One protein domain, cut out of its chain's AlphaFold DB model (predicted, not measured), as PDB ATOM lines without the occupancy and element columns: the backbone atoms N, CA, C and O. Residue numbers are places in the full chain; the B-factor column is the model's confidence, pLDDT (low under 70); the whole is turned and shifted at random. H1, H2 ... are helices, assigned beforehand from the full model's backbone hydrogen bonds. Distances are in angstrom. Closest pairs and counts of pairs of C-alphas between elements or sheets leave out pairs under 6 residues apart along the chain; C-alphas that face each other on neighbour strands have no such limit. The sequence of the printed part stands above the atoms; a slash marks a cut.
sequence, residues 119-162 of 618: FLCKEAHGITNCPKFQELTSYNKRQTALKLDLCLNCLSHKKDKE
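Overview. This is residues 119 to 162 of the 618 residues of the protein "Peptidase A2 domain-containing protein" of Phlebotomus papatasi (UniProt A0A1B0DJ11). There is little regular structure: the longest helix, H2, makes the base of an open U, with the one-turn helix H1 close by it on one arm, and the rest is mostly loops. The parts follow one another in a rough U: the loop of residues 119 to 130, H1, H2, then the loop of residues 148 to 162. The printed part has 44 residues with two named helices, H1 then H2, and no named strand; its class is all helix, though the named elements hold only 14 residues. It is compact, with a radius of gyration of the C-alphas of 9.8 A, and spans 28 by 25 by 14 A.

Along the chain. H2, residues 138 to 147, runs 14.1 A from C-alpha 138 at (-59.262, 114.390, 15.492) to C-alpha 147 at (-71.957, 114.049, 9.324). H1, residues 131 to 134, begins at C-alpha 131 at (-67.587, 116.958, 26.282).

Arrangement. H2 and H1 are close but not clearly touching; their closest C-alphas, of Lys 141 and Phe 133, are 6.6 A apart. A tight link of 3 residues joins them. In H2 every O i to N i+4 pair is within hydrogen-bond range; H1 is too short for such a pair.

Size, cuts and confidence. The C-alphas farthest apart, of Glu 135 and Glu 162, are 28.2 A apart. The printed part has no cut. Mean pLDDT of the printed part is 82.5, with residue 160 under 70.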
ATOM      1  N   PHE A 119     -74.732 120.900  18.402       79.88
ATOM      2  CA  PHE A 119     -75.105 120.042  17.271       79.88
ATOM      3  C   PHE A 119     -74.941 118.537  17.549       79.88
ATOM      4  O   PHE A 119     -75.492 117.729  16.807       79.88
ATOM      5  N   LEU A 120     -74.200 118.159  18.600       82.56
ATOM      6  CA  LEU A 120     -73.959 116.767  18.980       82.56
ATOM      7  C   LEU A 120     -74.824 116.303  20.163       82.56
ATOM      8  O   LEU A 120     -75.433 115.242  20.087       82.56
ATOM      9  N   CYS A 121     -74.876 117.063  21.261       83.50
ATOM     10  CA  CYS A 121     -75.566 116.641  22.490       83.50
ATOM     11  C   CYS A 121     -76.836 117.440  22.813       83.50
ATOM     12  O   CYS A 121     -77.515 117.096  23.770       83.50
ATOM     13  N   LYS A 122     -77.167 118.466  22.018       81.50
ATOM     14  CA  LYS A 122     -78.348 119.338  22.158       81.50
ATOM     15  C   LYS A 122     -78.412 120.196  23.438       81.50
ATOM     16  O   LYS A 122     -79.371 120.943  23.607       81.50
ATOM     17  N   GLU A 123     -77.375 120.168  24.273       80.06
ATOM     18  CA  GLU A 123     -77.215 121.022  25.463       80.06
ATOM     19  C   GLU A 123     -76.781 122.459  25.114       80.06
ATOM     20  O   GLU A 123     -76.317 122.724  24.005       80.06
ATOM     21  N   ALA A 124     -76.898 123.402  26.057       80.50
ATOM     22  CA  ALA A 124     -76.666 124.839  25.838       80.50
ATOM     23  C   ALA A 124     -75.172 125.243  25.753       80.50
ATOM     24  O   ALA A 124     -74.660 125.977  26.596       80.50
ATOM     25  N   HIS A 125     -74.462 124.758  24.732       79.81
ATOM     26  CA  HIS A 125     -73.089 125.152  24.392       79.81
ATOM     27  C   HIS A 125     -72.767 124.891  22.907       79.81
ATOM     28  O   HIS A 125     -73.443 124.121  22.230       79.81
ATOM     29  N   GLY A 126     -71.701 125.508  22.382       79.62
ATOM     30  CA  GLY A 126     -71.192 125.224  21.032       79.62
ATOM     31  C   GLY A 126     -70.437 123.890  20.951       79.62
ATOM     32  O   GLY A 126     -69.831 123.463  21.931       79.62
ATOM     33  N   ILE A 127     -70.417 123.243  19.778       84.81
ATOM     34  CA  ILE A 127     -69.815 121.903  19.605       84.81
ATOM     35  C   ILE A 127     -68.326 121.842  19.992       84.81
ATOM     36  O   ILE A 127     -67.861 120.808  20.460       84.81
ATOM     37  N   THR A 128     -67.585 122.951  19.877       84.25
ATOM     38  CA  THR A 128     -66.173 123.043  20.289       84.25
ATOM     39  C   THR A 128     -65.970 122.811  21.787       84.25
ATOM     40  O   THR A 128     -64.907 122.344  22.189       84.25
ATOM     41  N   ASN A 129     -66.993 123.093  22.601       81.81
ATOM     42  CA  ASN A 129     -66.986 122.946  24.058       81.81
ATOM     43  C   ASN A 129     -67.809 121.732  24.521       81.81
ATOM     44  O   ASN A 129     -68.094 121.599  25.707       81.81
ATOM     45  N   CYS A 130     -68.226 120.863  23.595       84.62
ATOM     46  CA  CYS A 130     -69.018 119.683  23.918       84.62
ATOM     47  C   CYS A 130     -68.128 118.562  24.473       84.62
ATOM     48  O   CYS A 130     -67.241 118.116  23.743       84.62
ATOM     49  N   PRO A 131     -68.387 118.038  25.690       83.00
ATOM     50  CA  PRO A 131     -67.587 116.958  26.282       83.00
ATOM     51  C   PRO A 131     -67.508 115.728  25.369       83.00
ATOM     52  O   PRO A 131     -66.421 115.297  24.999       83.00
ATOM     53  N   LYS A 132     -68.665 115.287  24.846       84.12
ATOM     54  CA  LYS A 132     -68.759 114.164  23.894       84.12
ATOM     55  C   LYS A 132     -68.009 114.412  22.585       84.12
ATOM     56  O   LYS A 132     -67.642 113.460  21.914       84.12
ATOM     57  N   PHE A 133     -67.834 115.669  22.171       86.12
ATOM     58  CA  PHE A 133     -67.078 116.003  20.962       86.12
ATOM     59  C   PHE A 133     -65.580 116.108  21.252       86.12
ATOM     60  O   PHE A 133     -64.779 115.759  20.394       86.12
ATOM     61  N   GLN A 134     -65.189 116.572  22.444       85.12
ATOM     62  CA  GLN A 134     -63.787 116.690  22.845       85.12
ATOM     63  C   GLN A 134     -63.127 115.331  23.097       85.12
ATOM     64  O   GLN A 134     -61.961 115.183  22.730       85.12
ATOM     65  N   GLU A 135     -63.885 114.348  23.588       83.38
ATOM     66  CA  GLU A 135     -63.463 112.948  23.775       83.38
ATOM     67  C   GLU A 135     -63.198 112.199  22.450       83.38
ATOM     68  O   GLU A 135     -62.548 111.157  22.436       83.38
ATOM     69  N   LEU A 136     -63.661 112.718  21.305       77.12
ATOM     70  CA  LEU A 136     -63.409 112.097  20.000       77.12
ATOM     71  C   LEU A 136     -61.978 112.369  19.503       77.12
ATOM     72  O   LEU A 136     -61.427 113.460  19.664       77.12
ATOM     73  N   THR A 137     -61.395 111.409  18.784       80.06
ATOM     74  CA  THR A 137     -60.124 111.605  18.058       80.06
ATOM     75  C   THR A 137     -60.268 112.677  16.970       80.06
ATOM     76  O   THR A 137     -61.364 112.873  16.450       80.06
ATOM     77  N   SER A 138     -59.193 113.355  16.549       78.38
ATOM     78  CA  SER A 138     -59.262 114.390  15.492       78.38
ATOM     79  C   SER A 138     -59.876 113.881  14.178       78.38
ATOM     80  O   SER A 138     -60.634 114.600  13.521       78.38
ATOM     81  N   TYR A 139     -59.625 112.613  13.824       78.06
ATOM     82  CA  TYR A 139     -60.274 111.947  12.691       78.06
ATOM     83  C   TYR A 139     -61.789 111.811  12.910       78.06
ATOM     84  O   TYR A 139     -62.577 112.232  12.061       78.06
ATOM     85  N   ASN A 140     -62.211 111.304  14.074       79.12
ATOM     86  CA  ASN A 140     -63.629 111.151  14.407       79.12
ATOM     87  C   ASN A 140     -64.338 112.501  14.597       79.12
ATOM     88  O   ASN A 140     -65.496 112.629  14.201       79.12
ATOM     89  N   LYS A 141     -63.654 113.537  15.101       88.56
ATOM     90  CA  LYS A 141     -64.136 114.930  15.155       88.56
ATOM     91  C   LYS A 141     -64.427 115.453  13.753       88.56
ATOM     92  O   LYS A 141     -65.498 116.008  13.520       88.56
ATOM     93  N   ARG A 142     -63.520 115.218  12.796       85.31
ATOM     94  CA  ARG A 142     -63.695 115.617  11.389       85.31
ATOM     95  C   ARG A 142     -64.841 114.864  10.715       85.31
ATOM     96  O   ARG A 142     -65.662 115.496  10.057       85.31
ATOM     97  N   GLN A 143     -64.939 113.550  10.919       82.12
ATOM     98  CA  GLN A 143     -66.056 112.743  10.411       82.12
ATOM     99  C   GLN A 143     -67.396 113.167  11.023       82.12
ATOM    100  O   GLN A 143     -68.400 113.260  10.324       82.12
ATOM    101  N   THR A 144     -67.417 113.486  12.316       83.44
ATOM    102  CA  THR A 144     -68.622 113.951  13.017       83.44
ATOM    103  C   THR A 144     -69.041 115.341  12.540       83.44
ATOM    104  O   THR A 144     -70.221 115.559  12.290       83.44
ATOM    105  N   ALA A 145     -68.093 116.259  12.327       87.94
ATOM    106  CA  ALA A 145     -68.372 117.570  11.743       87.94
ATOM    107  C   ALA A 145     -68.939 117.458  10.316       87.94
ATOM    108  O   ALA A 145     -69.881 118.174   9.993       87.94
ATOM    109  N   LEU A 146     -68.429 116.529   9.495       85.56
ATOM    110  CA  LEU A 146     -68.976 116.232   8.163       85.56
ATOM    111  C   LEU A 146     -70.389 115.635   8.232       85.56
ATOM    112  O   LEU A 146     -71.271 116.087   7.509       85.56
ATOM    113  N   LYS A 147     -70.630 114.665   9.124       87.94
ATOM    114  CA  LYS A 147     -71.957 114.049   9.324       87.94
ATOM    115  C   LYS A 147     -73.002 115.044   9.827       87.94
ATOM    116  O   LYS A 147     -74.163 114.962   9.450       87.94
ATOM    117  N   LEU A 148     -72.591 115.980  10.681       86.06
ATOM    118  CA  LEU A 148     -73.437 117.066  11.175       86.06
ATOM    119  C   LEU A 148     -73.468 118.267  10.219       86.06
ATOM    120  O   LEU A 148     -74.056 119.287  10.573       86.06
ATOM    121  N   ASP A 149     -72.862 118.152   9.036       86.69
ATOM    122  CA  ASP A 149     -72.787 119.168   7.982       86.69
ATOM    123  C   ASP A 149     -72.308 120.544   8.472       86.69
ATOM    124  O   ASP A 149     -72.857 121.587   8.131       86.69
ATOM    125  N   LEU A 150     -71.301 120.551   9.344       88.62
ATOM    126  CA  LEU A 150     -70.718 121.762   9.909       88.62
ATOM    127  C   LEU A 150     -69.558 122.279   9.056       88.62
ATOM    128  O   LEU A 150     -68.768 121.521   8.489       88.62
ATOM    129  N   CYS A 151     -69.402 123.600   9.037       86.38
ATOM    130  CA  CYS A 151     -68.253 124.261   8.447       86.38
ATOM    131  C   CYS A 151     -66.964 123.784   9.129       86.38
ATOM    132  O   CYS A 151     -66.724 124.071  10.304       86.38
ATOM    133  N   LEU A 152     -66.092 123.122   8.366       88.94
ATOM    134  CA  LEU A 152     -64.833 122.575   8.881       88.94
ATOM    135  C   LEU A 152     -63.855 123.652   9.362       88.94
ATOM    136  O   LEU A 152     -62.932 123.326  10.098       88.94
ATOM    137  N   ASN A 153     -64.046 124.918   8.975       87.75
ATOM    138  CA  ASN A 153     -63.158 126.010   9.369       87.75
ATOM    139  C   ASN A 153     -63.475 126.609  10.745       87.75
ATOM    140  O   ASN A 153     -62.567 127.005  11.468       87.75
ATOM    141  N   CYS A 154     -64.749 126.677  11.136       84.69
ATOM    142  CA  CYS A 154     -65.136 127.319  12.400       84.69
ATOM    143  C   CYS A 154     -65.965 126.438  13.337       84.69
ATOM    144  O   CYS A 154     -66.094 126.792  14.499       84.69
ATOM    145  N   LEU A 155     -66.534 125.328  12.846       87.19
ATOM    146  CA  LEU A 155     -67.420 124.418  13.583       87.19
ATOM    147  C   LEU A 155     -68.702 125.054  14.165       87.19
ATOM    148  O   LEU A 155     -69.436 124.389  14.892       87.19
ATOM    149  N   SER A 156     -69.009 126.307  13.818       79.88
ATOM    150  CA  SER A 156     -70.100 127.081  14.434       79.88
ATOM    151  C   SER A 156     -71.350 127.247  13.566       79.88
ATOM    152  O   SER A 156     -72.380 127.681  14.074       79.88
ATOM    153  N   HIS A 157     -71.291 126.928  12.271       82.38
ATOM    154  CA  HIS A 157     -72.440 126.978  11.354       82.38
ATOM    155  C   HIS A 157     -72.427 125.794  10.385       82.38
ATOM    156  O   HIS A 157     -71.417 125.098  10.267       82.38
ATOM    157  N   LYS A 158     -73.558 125.575   9.710       81.62
ATOM    158  CA  LYS A 158     -73.731 124.562   8.668       81.62
ATOM    159  C   LYS A 158     -72.969 124.937   7.387       81.62
ATOM    160  O   LYS A 158     -72.676 126.106   7.176       81.62
ATOM    161  N   LYS A 159     -72.569 123.964   6.568       76.69
ATOM    162  CA  LYS A 159     -71.677 124.175   5.406       76.69
ATOM    163  C   LYS A 159     -72.305 125.012   4.276       76.69
ATOM    164  O   LYS A 159     -71.586 125.507   3.415       76.69
ATOM    165  N   ASP A 160     -73.621 125.187   4.307       69.38
ATOM    166  CA  ASP A 160     -74.452 125.947   3.367       69.38
ATOM    167  C   ASP A 160     -74.289 127.477   3.451       69.38
ATOM    168  O   ASP A 160     -74.750 128.190   2.561       69.38
ATOM    169  N   LYS A 161     -73.629 128.003   4.494       71.94
ATOM    170  CA  LYS A 161     -73.381 129.445   4.663       71.94
ATOM    171  C   LYS A 161     -71.919 129.804   4.414       71.94
ATOM    172  O   LYS A 161     -71.008 129.078   4.813       71.94
ATOM    173  N   GLU A 162     -71.683 130.974   3.816       72.62
ATOM    174  CA  GLU A 162     -70.326 131.499   3.653       72.62
ATOM    175  C   GLU A 162     -69.651 131.732   5.011       72.62
ATOM    176  O   GLU A 162     -70.113 132.496   5.867       72.62
TER     177      GLU A 162